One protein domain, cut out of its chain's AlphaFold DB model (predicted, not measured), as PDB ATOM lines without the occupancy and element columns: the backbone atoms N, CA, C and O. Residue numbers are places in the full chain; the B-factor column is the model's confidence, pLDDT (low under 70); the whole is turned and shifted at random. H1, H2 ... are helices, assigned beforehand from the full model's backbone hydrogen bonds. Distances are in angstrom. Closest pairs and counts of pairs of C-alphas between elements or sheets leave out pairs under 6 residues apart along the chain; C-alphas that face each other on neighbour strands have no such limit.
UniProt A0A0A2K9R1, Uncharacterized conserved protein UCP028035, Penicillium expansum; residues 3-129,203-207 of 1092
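AT A GLANCE: This is residues 3 to 129 and 203 to 207 of the 1092 residues of the protein "Uncharacterized conserved protein UCP028035" of Penicillium expansum (UniProt A0A0A2K9R1). What does the model look like? A long helical hairpin, H3 and H4, has its turn sticking out with residues 92 to 98, while near its other end H2 packs on the last part of H4, running nearly along it. The longest helix, H1, crosses H3 steeply with its first part and packs on H2 with a later part; short H5 sits close to H3 and H4. What are its make-up and size? The 132 printed residues include five named helices, H1 to H5 in chain order, and no named strand: the class is all helix. The whole is compact, with a radius of gyration of the C-alphas of 16.2 A, and its elongated outline spans 56 by 33 by 25 A.

HOW THE PARTS SIT: What does the first helix touch? H1, residues 6 to 31, touches H2, residues 48 to 59, with residues 21 to 28 alone; the closest C-alphas, of Ser 25 and Ile 58, are 6.0 A apart, at a steep tilt of 54 degrees, the same way. H1 touches H3, residues 67 to 91, with residues 6 to 17 alone; the closest C-alphas, of Asp 13 and Leu 72, are 5.6 A apart, at a steep tilt of 43 degrees, opposite ways. How does H4 stand? H4, residues 97 to 119, forms a helical hairpin with H3 at a shallow tilt of 20 degrees, opposite ways, the closest C-alphas being those of Ile 77 and Ile 110, 6.0 A apart. H2 touches residues 109 to 119 of H4 alone, at a shallow tilt of 12 degrees, the same way; the closest C-alphas, of Lys 52 and Ala 116, are 4.8 A apart. H1 and H4 are apart. Where is H5, and how are the backbones formed? H5, residues 122 to 128, is close to but not clearly touching H3; their closest C-alphas, of Phe 70 and Gly 122, are 6.3 A apart. In H1, H2, H3, H4 and H5 every O i to N i+4 pair is within hydrogen-bond range.

IN THESE COORDINATES: Where does H1 begin, and how long are the longer helices? C-alpha 6 is at (90.809, 106.947, 43.089). From first to last C-alpha H1 measures 37.5 A, H3 36.2 A and H4 32.8 A. How long are H2 and H5, and where does H5 end? H2 measures 16.5 A and H5 10.0 A, and C-alpha 128 is at (69.592, 91.407, 50.118).

THE WHOLE: Which links are long, and where is the cut? The link from H1 to H2, 16 residues, is long. Residues 130 to 202 are not printed, and C-alphas 129 and 203 are 33.2 A apart; beyond the cut, residues 205 to 206 pair with residues 45 to 46, parallel. Where is confidence low? The pLDDT is under 70 in 32 residues, among them 33 to 39 and 85 to 103, and its mean over the printed part is 77.3.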
ATOM      1  N   ASP A   3      94.867 102.074  46.764       50.72
ATOM      2  CA  ASP A   3      93.758 102.344  47.700       50.72
ATOM      3  C   ASP A   3      93.552 103.823  48.068       50.72
ATOM      4  O   ASP A   3      92.488 104.192  48.542       50.72
ATOM      5  N   HIS A   4      94.554 104.686  47.859       62.22
ATOM      6  CA  HIS A   4      94.463 106.114  48.210       62.22
ATOM      7  C   HIS A   4      94.395 107.043  46.991       62.22
ATOM      8  O   HIS A   4      94.250 108.253  47.154       62.22
ATOM      9  N   ASN A   5      94.526 106.507  45.772       76.12
ATOM     10  CA  ASN A   5      94.339 107.260  44.536       76.12
ATOM     11  C   ASN A   5      93.164 106.651  43.770       76.12
ATOM     12  O   ASN A   5      93.228 105.515  43.308       76.12
ATOM     13  N   THR A   6      92.090 107.423  43.626       78.19
ATOM     14  CA  THR A   6      90.809 106.947  43.089       78.19
ATOM     15  C   THR A   6      90.913 106.370  41.676       78.19
ATOM     16  O   THR A   6      90.202 105.417  41.358       78.19
ATOM     17  N   TYR A   7      91.814 106.889  40.835       82.19
ATOM     18  CA  TYR A   7      92.045 106.344  39.498       82.19
ATOM     19  C   TYR A   7      92.826 105.026  39.540       82.19
ATOM     20  O   TYR A   7      92.436 104.063  38.880       82.19
ATOM     21  N   LEU A   8      93.890 104.936  40.344       83.88
ATOM     22  CA  LEU A   8      94.645 103.687  40.493       83.88
ATOM     23  C   LEU A   8      93.796 102.572  41.121       83.88
ATOM     24  O   LEU A   8      93.901 101.424  40.692       83.88
ATOM     25  N   GLN A   9      92.925 102.904  42.081       81.44
ATOM     26  CA  GLN A   9      91.925 101.979  42.622       81.44
ATOM     27  C   GLN A   9      90.988 101.484  41.520       81.44
ATOM     28  O   GLN A   9      90.836 100.280  41.339       81.44
ATOM     29  N   TYR A  10      90.428 102.404  40.731       84.19
ATOM     30  CA  TYR A  10      89.564 102.075  39.599       84.19
ATOM     31  C   TYR A  10      90.245 101.123  38.602       84.19
ATOM     32  O   TYR A  10      89.668 100.088  38.270       84.19
ATOM     33  N   LYS A  11      91.487 101.403  38.179       87.00
ATOM     34  CA  LYS A  11      92.227 100.522  37.255       87.00
ATOM     35  C   LYS A  11      92.561  99.171  37.881       87.00
ATOM     36  O   LYS A  11      92.523  98.157  37.187       87.00
ATOM     37  N   ARG A  12      92.887  99.124  39.177       86.06
ATOM     38  CA  ARG A  12      93.109  97.857  39.886       86.06
ATOM     39  C   ARG A  12      91.835  97.018  39.895       86.06
ATOM     40  O   ARG A  12      91.894  95.845  39.528       86.06
ATOM     41  N   ASP A  13      90.720  97.600  40.312       86.25
ATOM     42  CA  ASP A  13      89.456  96.887  40.461       86.25
ATOM     43  C   ASP A  13      88.925  96.431  39.090       86.25
ATOM     44  O   ASP A  13      88.468  95.296  38.953       86.25
ATOM     45  N   GLU A  14      89.102  97.250  38.046       88.44
ATOM     46  CA  GLU A  14      88.844  96.876  36.650       88.44
ATOM     47  C   GLU A  14      89.687  95.661  36.224       88.44
ATOM     48  O   GLU A  14      89.137  94.690  35.703       88.44
ATOM     49  N   ARG A  15      91.006  95.672  36.470       88.19
ATOM     50  CA  ARG A  15      91.909  94.559  36.115       88.19
ATOM     51  C   ARG A  15      91.481  93.245  36.769       88.19
ATOM     52  O   ARG A  15      91.401  92.230  36.083       88.19
ATOM     53  N   HIS A  16      91.168  93.265  38.068       86.50
ATOM     54  CA  HIS A  16      90.736  92.067  38.803       86.50
ATOM     55  C   HIS A  16      89.377  91.563  38.317       86.50
ATOM     56  O   HIS A  16      89.184  90.357  38.154       86.50
ATOM     57  N   LEU A  17      88.454  92.482  38.027       88.50
ATOM     58  CA  LEU A  17      87.153  92.137  37.478       88.50
ATOM     59  C   LEU A  17      87.286  91.445  36.115       88.50
ATOM     60  O   LEU A  17      86.715  90.377  35.895       88.50
ATOM     61  N   VAL A  18      88.063  92.034  35.204       88.31
ATOM     62  CA  VAL A  18      88.278  91.493  33.855       88.31
ATOM     63  C   VAL A  18      89.030  90.165  33.912       88.31
ATOM     64  O   VAL A  18      88.665  89.234  33.193       88.31
ATOM     65  N   TYR A  19      90.028  90.051  34.791       88.19
ATOM     66  CA  TYR A  19      90.729  88.798  35.057       88.19
ATOM     67  C   TYR A  19      89.747  87.684  35.417       88.19
ATOM     68  O   TYR A  19      89.691  86.668  34.721       88.19
ATOM     69  N   TRP A  20      88.913  87.891  36.439       89.50
ATOM     70  CA  TRP A  20      87.966  86.868  36.872       89.50
ATOM     71  C   TRP A  20      86.979  86.490  35.761       89.50
ATOM     72  O   TRP A  20      86.779  85.306  35.505       89.50
ATOM     73  N   ILE A  21      86.421  87.467  35.035       87.94
ATOM     74  CA  ILE A  21      85.464  87.201  33.948       87.94
ATOM     75  C   ILE A  21      86.099  86.365  32.831       87.94
ATOM     76  O   ILE A  21      85.478  85.416  32.342       87.94
ATOM     77  N   ILE A  22      87.330  86.681  32.418       86.25
ATOM     78  CA  ILE A  22      88.025  85.931  31.363       86.25
ATOM     79  C   ILE A  22      88.333  84.504  31.826       86.25
ATOM     80  O   ILE A  22      88.060  83.559  31.089       86.25
ATOM     81  N   HIS A  23      88.847  84.323  33.044       85.88
ATOM     82  CA  HIS A  23      89.192  82.990  33.553       85.88
ATOM     83  C   HIS A  23      87.954  82.127  33.822       85.88
ATOM     84  O   HIS A  23      87.921  80.968  33.403       85.88
ATOM     85  N   ALA A  24      86.906  82.689  34.428       86.38
ATOM     86  CA  ALA A  24      85.648  81.990  34.682       86.38
ATOM     87  C   ALA A  24      84.970  81.557  33.373       86.38
ATOM     88  O   ALA A  24      84.601  80.391  33.211       86.38
ATOM     89  N   SER A  25      84.867  82.462  32.396       86.00
ATOM     90  CA  SER A  25      84.295  82.130  31.089       86.00
ATOM     91  C   SER A  25      85.145  81.122  30.313       86.00
ATOM     92  O   SER A  25      84.596  80.183  29.742       86.00
ATOM     93  N   ALA A  26      86.476  81.233  30.343       85.38
ATOM     94  CA  ALA A  26      87.359  80.255  29.714       85.38
ATOM     95  C   ALA A  26      87.226  78.859  30.340       85.38
ATOM     96  O   ALA A  26      87.223  77.863  29.613       85.38
ATOM     97  N   HIS A  27      87.081  78.774  31.666       85.00
ATOM     98  CA  HIS A  27      86.826  77.511  32.357       85.00
ATOM     99  C   HIS A  27      85.509  76.876  31.886       85.00
ATOM    100  O   HIS A  27      85.475  75.690  31.550       85.00
ATOM    101  N   ILE A  28      84.444  77.673  31.770       84.75
ATOM    102  CA  ILE A  28      83.142  77.227  31.256       84.75
ATOM    103  C   ILE A  28      83.250  76.755  29.798       84.75
ATOM    104  O   ILE A  28      82.760  75.677  29.465       84.75
ATOM    105  N   ILE A  29      83.910  77.527  28.928       83.50
ATOM    106  CA  ILE A  29      84.074  77.198  27.502       83.50
ATOM    107  C   ILE A  29      84.866  75.894  27.334       83.50
ATOM    108  O   ILE A  29      84.466  75.035  26.549       83.50
ATOM    109  N   LYS A  30      85.939  75.698  28.116       82.81
ATOM    110  CA  LYS A  30      86.719  74.449  28.121       82.81
ATOM    111  C   LYS A  30      85.896  73.251  28.612       82.81
ATOM    112  O   LYS A  30      86.045  72.158  28.073       82.81
ATOM    113  N   LYS A  31      85.033  73.445  29.615       81.50
ATOM    114  CA  LYS A  31      84.214  72.380  30.219       81.50
ATOM    115  C   LYS A  31      82.997  71.997  29.367       81.50
ATOM    116  O   LYS A  31      82.584  70.840  29.401       81.50
ATOM    117  N   PHE A  32      82.461  72.925  28.568       77.31
ATOM    118  CA  PHE A  32      81.284  72.709  27.713       77.31
ATOM    119  C   PHE A  32      81.506  73.168  26.252       77.31
ATOM    120  O   PHE A  32      80.853  74.113  25.797       77.31
ATOM    121  N   PRO A  33      82.376  72.493  25.472       65.88
ATOM    122  CA  PRO A  33      82.739  72.932  24.117       65.88
ATOM    123  C   PRO A  33      81.574  72.878  23.117       65.88
ATOM    124  O   PRO A  33      81.533  73.629  22.152       65.88
ATOM    125  N   SER A  34      80.617  71.973  23.334       57.47
ATOM    126  CA  SER A  34      79.508  71.684  22.416       57.47
ATOM    127  C   SER A  34      78.332  72.666  22.501       57.47
ATOM    128  O   SER A  34      77.450  72.618  21.647       57.47
ATOM    129  N   HIS A  35      78.306  73.549  23.505       56.50
ATOM    130  CA  HIS A  35      77.209  74.500  23.736       56.50
ATOM    131  C   HIS A  35      77.608  75.972  23.559       56.50
ATOM    132  O   HIS A  35      76.728  76.832  23.560       56.50
ATOM    133  N   ASN A  36      78.898  76.263  23.365       57.88
ATOM    134  CA  ASN A  36      79.424  77.625  23.345       57.88
ATOM    135  C   ASN A  36      80.034  77.973  21.983       57.88
ATOM    136  O   ASN A  36      80.966  77.326  21.523       57.88
ATOM    137  N   THR A  37      79.525  79.030  21.347       57.41
ATOM    138  CA  THR A  37      80.056  79.590  20.088       57.41
ATOM    139  C   THR A  37      81.087  80.703  20.313       57.41
ATOM    140  O   THR A  37      81.431  81.410  19.370       57.41
ATOM    141  N   GLN A  38      81.521  80.927  21.557       62.69
ATOM    142  CA  GLN A  38      82.469  81.985  21.914       62.69
ATOM    143  C   GLN A  38      83.890  81.434  22.018       62.69
ATOM    144  O   GLN A  38      84.129  80.460  22.731       62.69
ATOM    145  N   ASP A  39      84.828  82.089  21.333       64.06
ATOM    146  CA  ASP A  39      86.255  81.785  21.423       64.06
ATOM    147  C   ASP A  39      86.837  82.240  22.770       64.06
ATOM    148  O   ASP A  39      86.433  83.257  23.339       64.06
ATOM    149  N   ILE A  40      87.825  81.495  23.275       70.12
ATOM    150  CA  ILE A  40      88.556  81.848  24.499       70.12
ATOM    151  C   ILE A  40      89.320  83.157  24.257       70.12
ATOM    152  O   ILE A  40      90.118  83.256  23.323       70.12
ATOM    153  N   ASN A  41      89.113  84.159  25.114       71.81
ATOM    154  CA  ASN A  41      89.867  85.407  25.036       71.81
ATOM    155  C   ASN A  41      91.310  85.190  25.514       71.81
ATOM    156  O   ASN A  41      91.542  85.003  26.703       71.81
ATOM    157  N   LEU A  42      92.271  85.256  24.591       72.00
ATOM    158  CA  LEU A  42      93.705  85.091  24.866       72.00
ATOM    159  C   LEU A  42      94.482  86.419  24.916       72.00
ATOM    160  O   LEU A  42      95.707  86.410  24.968       72.00
ATOM    161  N   THR A  43      93.808  87.571  24.854       71.62
ATOM    162  CA  THR A  43      94.467  88.890  24.817       71.62
ATOM    163  C   THR A  43      94.430  89.619  26.159       71.62
ATOM    164  O   THR A  43      95.117  90.628  26.313       71.62
ATOM    165  N   GLY A  44      93.616  89.149  27.111       75.94
ATOM    166  CA  GLY A  44      93.362  89.818  28.392       75.94
ATOM    167  C   GLY A  44      92.426  91.028  28.275       75.94
ATOM    168  O   GLY A  44      91.966  91.559  29.279       75.94
ATOM    169  N   ALA A  45      92.079  91.455  27.062       81.62
ATOM    170  CA  ALA A  45      91.344  92.689  26.836       81.62
ATOM    171  C   ALA A  45      89.960  92.411  26.222       81.62
ATOM    172  O   ALA A  45      89.847  91.660  25.250       81.62
ATOM    173  N   ILE A  46      88.900  93.009  26.776       84.31
ATOM    174  CA  ILE A  46      87.500  92.774  26.357       84.31
ATOM    175  C   ILE A  46      86.786  94.074  25.988       84.31
ATOM    176  O   ILE A  46      87.072  95.122  26.547       84.31
ATOM    177  N   SER A  47      85.831  94.026  25.057       85.50
ATOM    178  CA  SER A  47      84.896  95.139  24.826       85.50
ATOM    179  C   SER A  47      83.713  95.076  25.800       85.50
ATOM    180  O   SER A  47      83.412  94.012  26.339       85.50
ATOM    181  N   LEU A  48      82.961  96.172  25.950       83.44
ATOM    182  CA  LEU A  48      81.722  96.196  26.748       83.44
ATOM    183  C   LEU A  48      80.678  95.170  26.269       83.44
ATOM    184  O   LEU A  48      79.987  94.554  27.075       83.44
ATOM    185  N   SER A  49      80.579  94.945  24.954       84.00
ATOM    186  CA  SER A  49      79.708  93.904  24.390       84.00
ATOM    187  C   SER A  49      80.175  92.497  24.765       84.00
ATOM    188  O   SER A  49      79.356  91.649  25.120       84.00
ATOM    189  N   THR A  50      81.490  92.265  24.742       85.00
ATOM    190  CA  THR A  50      82.088  90.991  25.154       85.00
ATOM    191  C   THR A  50      81.855  90.765  26.644       85.00
ATOM    192  O   THR A  50      81.371  89.700  27.010       85.00
ATOM    193  N   LEU A  51      82.079  91.782  27.483       87.62
ATOM    194  CA  LEU A  51      81.812  91.747  28.923       87.62
ATOM    195  C   LEU A  51      80.386  91.263  29.224       87.62
ATOM    196  O   LEU A  51      80.222  90.277  29.933       87.62
ATOM    197  N   LYS A  52      79.364  91.890  28.622       87.12
ATOM    198  CA  LYS A  52      77.956  91.488  28.801       87.12
ATOM    199  C   LYS A  52      77.712  90.031  28.405       87.12
ATOM    200  O   LYS A  52      77.045  89.292  29.125       87.12
ATOM    201  N   SER A  53      78.267  89.617  27.266       86.06
ATOM    202  CA  SER A  53      78.088  88.256  26.759       86.06
ATOM    203  C   SER A  53      78.753  87.197  27.651       86.06
ATOM    204  O   SER A  53      78.162  86.147  27.891       86.06
ATOM    205  N   LEU A  54      79.936  87.493  28.204       87.19
ATOM    206  CA  LEU A  54      80.632  86.603  29.133       87.19
ATOM    207  C   LEU A  54      79.930  86.571  30.494       87.19
ATOM    208  O   LEU A  54      79.779  85.494  31.059       87.19
ATOM    209  N   SER A  55      79.417  87.705  30.986       89.06
ATOM    210  CA  SER A  55      78.582  87.747  32.194       89.06
ATOM    211  C   SER A  55      77.335  86.867  32.060       89.06
ATOM    212  O   SER A  55      77.031  86.098  32.967       89.06
ATOM    213  N   GLN A  56      76.644  86.904  30.912       88.06
ATOM    214  CA  GLN A  56      75.505  86.013  30.634       88.06
ATOM    215  C   GLN A  56      75.891  84.537  30.623       88.06
ATOM    216  O   GLN A  56      75.120  83.693  31.079       88.06
ATOM    217  N   LEU A  57      77.055  84.213  30.058       86.06
ATOM    218  CA  LEU A  57      77.562  82.847  30.042       86.06
ATOM    219  C   LEU A  57      77.865  82.363  31.465       86.06
ATOM    220  O   LEU A  57      77.474  81.258  31.836       86.06
ATOM    221  N   ILE A  58      78.523  83.202  32.262       88.62
ATOM    222  CA  ILE A  58      78.884  82.911  33.649       88.62
ATOM    223  C   ILE A  58      77.633  82.699  34.506       88.62
ATOM    224  O   ILE A  58      77.538  81.671  35.168       88.62
ATOM    225  N   ALA A  59      76.643  83.590  34.421       86.94
ATOM    226  CA  ALA A  59      75.408  83.506  35.204       86.94
ATOM    227  C   ALA A  59      74.608  82.207  34.976       86.94
ATOM    228  O   ALA A  59      73.836  81.791  35.831       86.94
ATOM    229  N   LYS A  60      74.783  81.543  33.826       86.75
ATOM    230  CA  LYS A  60      74.134  80.251  33.531       86.75
ATOM    231  C   LYS A  60      74.829  79.051  34.172       86.75
ATOM    232  O   LYS A  60      74.255  77.962  34.183       86.75
ATOM    233  N   HIS A  61      76.075  79.210  34.608       84.94
ATOM    234  CA  HIS A  61      76.957  78.094  34.954       84.94
ATOM    235  C   HIS A  61      77.659  78.237  36.306       84.94
ATOM    236  O   HIS A  61      78.191  77.244  36.799       84.94
ATOM    237  N   ILE A  62      77.666  79.431  36.897       82.44
ATOM    238  CA  ILE A  62      78.235  79.720  38.212       82.44
ATOM    239  C   ILE A  62      77.151  80.415  39.037       82.44
ATOM    240  O   ILE A  62      76.730  81.517  38.698       82.44
ATOM    241  N   ASP A  63      76.707  79.749  40.100       79.75
ATOM    242  CA  ASP A  63      75.752  80.250  41.090       79.75
ATOM    243  C   ASP A  63      76.062  79.573  42.444       79.75
ATOM    244  O   ASP A  63      76.112  78.336  42.481       79.75
ATOM    245  N   PRO A  64      76.328  80.322  43.532       81.12
ATOM    246  CA  PRO A  64      76.354  81.784  43.616       81.12
ATOM    247  C   PRO A  64      77.616  82.413  43.007       81.12
ATOM    248  O   PRO A  64      78.707  81.841  43.020       81.12
ATOM    249  N   ILE A  65      77.471  83.635  42.492       85.62
ATOM    250  CA  ILE A  65      78.607  84.474  42.089       85.62
ATOM    251  C   ILE A  65      79.325  84.986  43.350       85.62
ATOM    252  O   ILE A  65      78.649  85.453  44.272       85.62
ATOM    253  N   PRO A  66      80.673  84.968  43.410       84.19
ATOM    254  CA  PRO A  66      81.393  85.441  44.587       84.19
ATOM    255  C   PRO A  66      81.095  86.912  44.906       84.19
ATOM    256  O   PRO A  66      81.168  87.785  44.036       84.19
ATOM    257  N   THR A  67      80.825  87.209  46.181       79.25
ATOM    258  CA  THR A  67      80.483  88.561  46.664       79.25
ATOM    259  C   THR A  67      81.540  89.609  46.306       79.25
ATOM    260  O   THR A  67      81.205  90.760  46.012       79.25
ATOM    261  N   THR A  68      82.816  89.223  46.274       78.06
ATOM    262  CA  THR A  68      83.943  90.068  45.855       78.06
ATOM    263  C   THR A  68      83.748  90.635  44.451       78.06
ATOM    264  O   THR A  68      84.058  91.798  44.211       78.06
ATOM    265  N   ILE A  69      83.174  89.861  43.526       86.06
ATOM    266  CA  ILE A  69      82.940  90.293  42.142       86.06
ATOM    267  C   ILE A  69      81.865  91.372  42.087       86.06
ATOM    268  O   ILE A  69      82.034  92.373  41.388       86.06
ATOM    269  N   PHE A  70      80.799  91.232  42.879       85.38
ATOM    270  CA  PHE A  70      79.798  92.289  43.022       85.38
ATOM    271  C   PHE A  70      80.394  93.558  43.646       85.38
ATOM    272  O   PHE A  70      80.077  94.660  43.195       85.38
ATOM    273  N   ARG A  71      81.298  93.426  44.632       80.69
ATOM    274  CA  ARG A  71      82.042  94.561  45.216       80.69
ATOM    275  C   ARG A  71      82.929  95.255  44.165       80.69
ATOM    276  O   ARG A  71      82.883  96.481  44.071       80.69
ATOM    277  N   LEU A  72      83.666  94.501  43.341       82.62
ATOM    278  CA  LEU A  72      84.502  95.038  42.256       82.62
ATOM    279  C   LEU A  72      83.669  95.767  41.192       82.62
ATOM    280  O   LEU A  72      83.987  96.901  40.836       82.62
ATOM    281  N   PHE A  73      82.564  95.169  40.731       85.69
ATOM    282  CA  PHE A  73      81.638  95.828  39.802       85.69
ATOM    283  C   PHE A  73      81.091  97.138  40.375       85.69
ATOM    284  O   PHE A  73      81.108  98.160  39.688       85.69
ATOM    285  N   ALA A  74      80.625  97.119  41.629       83.06
ATOM    286  CA  ALA A  74      80.106  98.308  42.296       83.06
ATOM    287  C   ALA A  74      81.173  99.411  42.385       83.06
ATOM    288  O   ALA A  74      80.885 100.551  42.033       83.06
ATOM    289  N   SER A  75      82.413  99.064  42.753       81.12
ATOM    290  CA  SER A  75      83.543 100.002  42.811       81.12
ATOM    291  C   SER A  75      83.815 100.673  41.456       81.12
ATOM    292  O   SER A  75      83.857 101.904  41.363       81.12
ATOM    293  N   VAL A  76      83.914  99.882  40.380       83.62
ATOM    294  CA  VAL A  76      84.163 100.372  39.011       83.62
ATOM    295  C   VAL A  76      83.016 101.269  38.521       83.62
ATOM    296  O   VAL A  76      83.257 102.338  37.948       83.62
ATOM    297  N   ILE A  77      81.763 100.873  38.771       83.81
ATOM    298  CA  ILE A  77      80.572 101.657  38.412       83.81
ATOM    299  C   ILE A  77      80.534 102.975  39.196       83.81
ATOM    300  O   ILE A  77      80.284 104.032  38.612       83.81
ATOM    301  N   ASP A  78      80.801 102.938  40.501       80.06
ATOM    302  CA  ASP A  78      80.774 104.116  41.366       80.06
ATOM    303  C   ASP A  78      81.870 105.117  41.010       80.06
ATOM    304  O   ASP A  78      81.604 106.322  40.994       80.06
ATOM    305  N   ALA A  79      83.073 104.644  40.672       74.44
ATOM    306  CA  ALA A  79      84.152 105.496  40.182       74.44
ATOM    307  C   ALA A  79      83.713 106.278  38.932       74.44
ATOM    308  O   ALA A  79      83.813 107.505  38.907       74.44
ATOM    309  N   ARG A  80      83.122 105.601  37.938       76.69
ATOM    310  CA  ARG A  80      82.626 106.262  36.718       76.69
ATOM    311  C   ARG A  80      81.450 107.196  36.973       76.69
ATOM    312  O   ARG A  80      81.413 108.281  36.393       76.69
ATOM    313  N   LYS A  81      80.509 106.816  37.845       77.75
ATOM    314  CA  LYS A  81      79.389 107.681  38.256       77.75
ATOM    315  C   LYS A  81      79.889 108.947  38.946       77.75
ATOM    316  O   LYS A  81      79.367 110.026  38.672       77.75
ATOM    317  N   ARG A  82      80.898 108.846  39.819       68.31
ATOM    318  CA  ARG A  82      81.517 110.009  40.478       68.31
ATOM    319  C   ARG A  82      82.115 110.971  39.455       68.31
ATOM    320  O   ARG A  82      81.791 112.156  39.492       68.31
ATOM    321  N   THR A  83      82.898 110.469  38.504       66.50
ATOM    322  CA  THR A  83      83.480 111.302  37.441       66.50
ATOM    323  C   THR A  83      82.406 111.944  36.561       66.50
ATOM    324  O   THR A  83      82.471 113.136  36.274       66.50
ATOM    325  N   GLN A  84      81.370 111.191  36.187       70.00
ATOM    326  CA  GLN A  84      80.264 111.724  35.395       70.00
ATOM    327  C   GLN A  84      79.514 112.848  36.130       70.00
ATOM    328  O   GLN A  84      79.238 113.890  35.537       70.00
ATOM    329  N   ARG A  85      79.205 112.673  37.426       67.38
ATOM    330  CA  ARG A  85      78.571 113.725  38.244       67.38
ATOM    331  C   ARG A  85      79.424 114.982  38.286       67.38
ATOM    332  O   ARG A  85      78.887 116.073  38.109       67.38
ATOM    333  N   LEU A  86      80.734 114.817  38.469       63.56
ATOM    334  CA  LEU A  86      81.677 115.926  38.449       63.56
ATOM    335  C   LEU A  86      81.597 116.664  37.106       63.56
ATOM    336  O   LEU A  86      81.396 117.874  37.094       63.56
ATOM    337  N   TYR A  87      81.634 115.963  35.968       63.56
ATOM    338  CA  TYR A  87      81.513 116.610  34.655       63.56
ATOM    339  C   TYR A  87      80.196 117.337  34.436       63.56
ATOM    340  O   TYR A  87      80.200 118.424  33.856       63.56
ATOM    341  N   ILE A  88      79.082 116.760  34.883       64.12
ATOM    342  CA  ILE A  88      77.768 117.400  34.796       64.12
ATOM    343  C   ILE A  88      77.779 118.700  35.605       64.12
ATOM    344  O   ILE A  88      77.495 119.753  35.045       64.12
ATOM    345  N   GLN A  89      78.214 118.654  36.870       57.84
ATOM    346  CA  GLN A  89      78.329 119.843  37.728       57.84
ATOM    347  C   GLN A  89      79.232 120.918  37.106       57.84
ATOM    348  O   GLN A  89      78.900 122.102  37.119       57.84
ATOM    349  N   THR A  90      80.327 120.497  36.469       51.62
ATOM    350  CA  THR A  90      81.303 121.394  35.837       51.62
ATOM    351  C   THR A  90      80.832 121.958  34.477       51.62
ATOM    352  O   THR A  90      81.500 122.814  33.899       51.62
ATOM    353  N   THR A  91      79.731 121.472  33.890       52.28
ATOM    354  CA  THR A  91      79.209 121.923  32.573       52.28
ATOM    355  C   THR A  91      77.839 122.591  32.641       52.28
ATOM    356  O   THR A  91      77.360 123.096  31.628       52.28
ATOM    357  N   THR A  92      77.233 122.662  33.829       50.47
ATOM    358  CA  THR A  92      75.911 123.271  34.051       50.47
ATOM    359  C   THR A  92      75.831 124.744  33.623       50.47
ATOM    360  O   THR A  92      74.761 125.205  33.236       50.47
ATOM    361  N   SER A  93      76.955 125.467  33.660       48.75
ATOM    362  CA  SER A  93      77.035 126.907  33.363       48.75
ATOM    363  C   SER A  93      77.487 127.224  31.926       48.75
ATOM    364  O   SER A  93      77.137 128.279  31.407       48.75
ATOM    365  N   ASP A  94      78.253 126.327  31.289       51.88
ATOM    366  CA  ASP A  94      78.765 126.456  29.911       51.88
ATOM    367  C   ASP A  94      78.884 125.053  29.262       51.88
ATOM    368  O   ASP A  94      79.794 124.283  29.611       51.88
ATOM    369  N   PRO A  95      77.936 124.658  28.387       53.47
ATOM    370  CA  PRO A  95      77.904 123.327  27.791       53.47
ATOM    371  C   PRO A  95      78.981 123.157  26.708       53.47
ATOM    372  O   PRO A  95      78.812 123.569  25.562       53.47
ATOM    373  N   ASP A  96      80.070 122.476  27.063       56.78
ATOM    374  CA  ASP A  96      81.130 122.069  26.134       56.78
ATOM    375  C   ASP A  96      80.704 120.827  25.308       56.78
ATOM    376  O   ASP A  96      80.392 119.781  25.898       56.78
ATOM    377  N   PRO A  97      80.718 120.883  23.961       63.59
ATOM    378  CA  PRO A  97      80.381 119.752  23.093       63.59
ATOM    379  C   PRO A  97      81.240 118.495  23.311       63.59
ATOM    380  O   PRO A  97      80.731 117.379  23.175       63.59
ATOM    381  N   GLU A  98      82.527 118.635  23.652       57.66
ATOM    382  CA  GLU A  98      83.411 117.489  23.909       57.66
ATOM    383  C   GLU A  98      83.074 116.809  25.237       57.66
ATOM    384  O   GLU A  98      83.070 115.579  25.316       57.66
ATOM    385  N   ILE A  99      82.703 117.582  26.263       59.00
ATOM    386  CA  ILE A  99      82.287 117.035  27.562       59.00
ATOM    387  C   ILE A  99      80.883 116.457  27.482       59.00
ATOM    388  O   ILE A  99      80.633 115.426  28.088       59.00
ATOM    389  N   GLN A 100      79.973 117.035  26.697       66.19
ATOM    390  CA  GLN A 100      78.686 116.392  26.426       66.19
ATOM    391  C   GLN A 100      78.888 115.040  25.744       66.19
ATOM    392  O   GLN A 100      78.313 114.043  26.176       66.19
ATOM    393  N   LYS A 101      79.769 114.971  24.740       66.62
ATOM    394  CA  LYS A 101      80.127 113.712  24.078       66.62
ATOM    395  C   LYS A 101      80.792 112.719  25.042       66.62
ATOM    396  O   LYS A 101      80.453 111.537  25.017       66.62
ATOM    397  N   SER A 102      81.681 113.191  25.918       63.28
ATOM    398  CA  SER A 102      82.299 112.388  26.982       63.28
ATOM    399  C   SER A 102      81.272 111.920  28.023       63.28
ATOM    400  O   SER A 102      81.286 110.761  28.413       63.28
ATOM    401  N   ASN A 103      80.311 112.760  28.411       68.19
ATOM    402  CA  ASN A 103      79.240 112.438  29.358       68.19
ATOM    403  C   ASN A 103      78.255 111.419  28.788       68.19
ATOM    404  O   ASN A 103      77.832 110.522  29.513       68.19
ATOM    405  N   VAL A 104      77.924 111.523  27.496       73.75
ATOM    406  CA  VAL A 104      77.149 110.499  26.780       73.75
ATOM    407  C   VAL A 104      77.928 109.183  26.734       73.75
ATOM    408  O   VAL A 104      77.352 108.129  26.990       73.75
ATOM    409  N   SER A 105      79.241 109.234  26.486       70.25
ATOM    410  CA  SER A 105      80.113 108.056  26.561       70.25
ATOM    411  C   SER A 105      80.117 107.450  27.973       70.25
ATOM    412  O   SER A 105      79.850 106.261  28.121       70.25
ATOM    413  N   HIS A 106      80.319 108.258  29.021       72.38
ATOM    414  CA  HIS A 106      80.246 107.836  30.423       72.38
ATOM    415  C   HIS A 106      78.910 107.173  30.749       72.38
ATOM    416  O   HIS A 106      78.910 106.106  31.354       72.38
ATOM    417  N   GLN A 107      77.793 107.774  30.331       80.44
ATOM    418  CA  GLN A 107      76.456 107.235  30.567       80.44
ATOM    419  C   GLN A 107      76.296 105.861  29.911       80.44
ATOM    420  O   GLN A 107      75.941 104.904  30.591       80.44
ATOM    421  N   HIS A 108      76.647 105.740  28.627       81.50
ATOM    422  CA  HIS A 108      76.609 104.471  27.897       81.50
ATOM    423  C   HIS A 108      77.463 103.383  28.577       81.50
ATOM    424  O   HIS A 108      77.069 102.220  28.663       81.50
ATOM    425  N   TRP A 109      78.633 103.758  29.096       80.56
ATOM    426  CA  TRP A 109      79.514 102.847  29.823       80.56
ATOM    427  C   TRP A 109      78.965 102.438  31.189       80.56
ATOM    428  O   TRP A 109      78.997 101.256  31.523       80.56
ATOM    429  N   ILE A 110      78.439 103.387  31.964       84.44
ATOM    430  CA  ILE A 110      77.799 103.120  33.258       84.44
ATOM    431  C   ILE A 110      76.607 102.183  33.063       84.44
ATOM    432  O   ILE A 110      76.474 101.217  33.812       84.44
ATOM    433  N   GLU A 111      75.781 102.423  32.047       86.12
ATOM    434  CA  GLU A 111      74.652 101.563  31.692       86.12
ATOM    435  C   GLU A 111      75.121 100.163  31.305       86.12
ATOM    436  O   GLU A 111      74.615  99.179  31.836       86.12
ATOM    437  N   GLY A 112      76.135 100.044  30.444       84.94
ATOM    438  CA  GLY A 112      76.610  98.730  30.032       84.94
ATOM    439  C   GLY A 112      77.304  97.931  31.138       84.94
ATOM    440  O   GLY A 112      77.152  96.711  31.170       84.94
ATOM    441  N   LEU A 113      78.024  98.593  32.050       87.44
ATOM    442  CA  LEU A 113      78.591  97.958  33.245       87.44
ATOM    443  C   LEU A 113      77.490  97.546  34.226       87.44
ATOM    444  O   LEU A 113      77.549  96.447  34.769       87.44
ATOM    445  N   SER A 114      76.474  98.394  34.415       88.25
ATOM    446  CA  SER A 114      75.319  98.089  35.270       88.25
ATOM    447  C   SER A 114      74.513  96.914  34.712       88.25
ATOM    448  O   SER A 114      74.101  96.042  35.464       88.25
ATOM    449  N   GLU A 115      74.357  96.821  33.391       88.88
ATOM    450  CA  GLU A 115      73.714  95.675  32.748       88.88
ATOM    451  C   GLU A 115      74.520  94.388  32.967       88.88
ATOM    452  O   GLU A 115      73.956  93.374  33.364       88.88
ATOM    453  N   ALA A 116      75.845  94.418  32.779       88.25
ATOM    454  CA  ALA A 116      76.703  93.261  33.045       88.25
ATOM    455  C   ALA A 116      76.682  92.831  34.525       88.25
ATOM    456  O   ALA A 116      76.697  91.634  34.810       88.25
ATOM    457  N   PHE A 117      76.608  93.794  35.449       90.12
ATOM    458  CA  PHE A 117      76.427  93.564  36.884       90.12
ATOM    459  C   PHE A 117      75.076  92.898  37.188       90.12
ATOM    460  O   PHE A 117      75.021  91.897  37.902       90.12
ATOM    461  N   ASN A 118      73.993  93.398  36.594       89.56
ATOM    462  CA  ASN A 118      72.648  92.856  36.776       89.56
ATOM    463  C   ASN A 118      72.504  91.448  36.188       89.56
ATOM    464  O   ASN A 118      71.879  90.592  36.806       89.56
ATOM    465  N   LEU A 119      73.136  91.177  35.042       89.81
ATOM    466  CA  LEU A 119      73.147  89.853  34.413       89.81
ATOM    467  C   LEU A 119      73.765  88.769  35.305       89.81
ATOM    468  O   LEU A 119      73.398  87.608  35.166       89.81
ATOM    469  N   LEU A 120      74.669  89.139  36.217       87.38
ATOM    470  CA  LEU A 120      75.260  88.236  37.209       87.38
ATOM    471  C   LEU A 120      74.426  88.107  38.499       87.38
ATOM    472  O   LEU A 120      74.838  87.382  39.394       87.38
ATOM    473  N   GLY A 121      73.289  88.800  38.628       84.94
ATOM    474  CA  GLY A 121      72.484  88.822  39.861       84.94
ATOM    475  C   GLY A 121      72.816  89.976  40.817       84.94
ATOM    476  O   GLY A 121      72.549  89.900  42.019       84.94
ATOM    477  N   GLY A 122      73.405  91.064  40.314       83.25
ATOM    478  CA  GLY A 122      73.798  92.212  41.133       83.25
ATOM    479  C   GLY A 122      72.638  92.948  41.822       83.25
ATOM    480  O   GLY A 122      72.795  93.392  42.960       83.25
ATOM    481  N   GLU A 123      71.464  93.045  41.185       82.81
ATOM    482  CA  GLU A 123      70.258  93.659  41.776       82.81
ATOM    483  C   GLU A 123      69.778  92.890  43.009       82.81
ATOM    484  O   GLU A 123      69.627  93.474  44.082       82.81
ATOM    485  N   THR A 124      69.667  91.565  42.897       81.56
ATOM    486  CA  THR A 124      69.296  90.686  44.015       81.56
ATOM    487  C   THR A 124      70.292  90.769  45.174       81.56
ATOM    488  O   THR A 124      69.896  90.761  46.338       81.56
ATOM    489  N   TRP A 125      71.588  90.933  44.881       82.19
ATOM    490  CA  TRP A 125      72.614  91.147  45.905       82.19
ATOM    491  C   TRP A 125      72.492  92.512  46.603       82.19
ATOM    492  O   TRP A 125      72.713  92.618  47.812       82.19
ATOM    493  N   GLN A 126      72.126  93.573  45.873       76.94
ATOM    494  CA  GLN A 126      71.893  94.896  46.462       76.94
ATOM    495  C   GLN A 126      70.625  94.942  47.324       76.94
ATOM    496  O   GLN A 126      70.618  95.620  48.352       76.94
ATOM    497  N   GLU A 127      69.569  94.231  46.928       72.44
ATOM    498  CA  GLU A 127      68.320  94.127  47.690       72.44
ATOM    499  C   GLU A 127      68.512  93.323  48.981       72.44
ATOM    500  O   GLU A 127      68.106  93.786  50.047       72.44
ATOM    501  N   GLY A 128      69.257  92.211  48.934       61.97
ATOM    502  CA  GLY A 128      69.592  91.407  50.118       61.97
ATOM    503  C   GLY A 128      70.380  92.156  51.205       61.97
ATOM    504  O   GLY A 128      70.344  91.769  52.370       61.97
ATOM    505  N   LYS A 129      71.042  93.274  50.869       57.94
ATOM    506  CA  LYS A 129      71.718  94.153  51.843       57.94
ATOM    507  C   LYS A 129      70.781  95.067  52.637       57.94
ATOM    508  O   LYS A 129      71.227  95.638  53.629       57.94
ATOM    509  N   SER A 203      97.745  93.370  31.842       77.31
ATOM    510  CA  SER A 203      97.167  93.290  30.492       77.31
ATOM    511  C   SER A 203      95.638  93.209  30.499       77.31
ATOM    512  O   SER A 203      95.024  93.369  29.441       77.31
ATOM    513  N   TYR A 204      95.019  92.981  31.665       81.19
ATOM    514  CA  TYR A 204      93.572  92.827  31.784       81.19
ATOM    515  C   TYR A 204      92.871  94.181  31.823       81.19
ATOM    516  O   TYR A 204      93.082  94.975  32.734       81.19
ATOM    517  N   ARG A 205      92.046  94.481  30.818       80.25
ATOM    518  CA  ARG A 205      91.370  95.786  30.709       80.25
ATOM    519  C   ARG A 205      90.129  95.726  29.840       80.25
ATOM    520  O   ARG A 205      90.026  94.873  28.954       80.25
ATOM    521  N   ILE A 206      89.230  96.686  30.024       80.19
ATOM    522  CA  ILE A 206      88.126  96.884  29.099       80.19
ATOM    523  C   ILE A 206      88.579  97.879  28.019       80.19
ATOM    524  O   ILE A 206      89.020  98.986  28.308       80.19
ATOM    525  N   ILE A 207      88.556  97.464  26.749       75.25
ATOM    526  CA  ILE A 207      88.973  98.310  25.626       75.25
ATOM    527  C   ILE A 207      87.869  99.315  25.329       75.25
ATOM    528  O   ILE A 207      86.748  98.947  24.964       75.25
TER     529      ILE A 207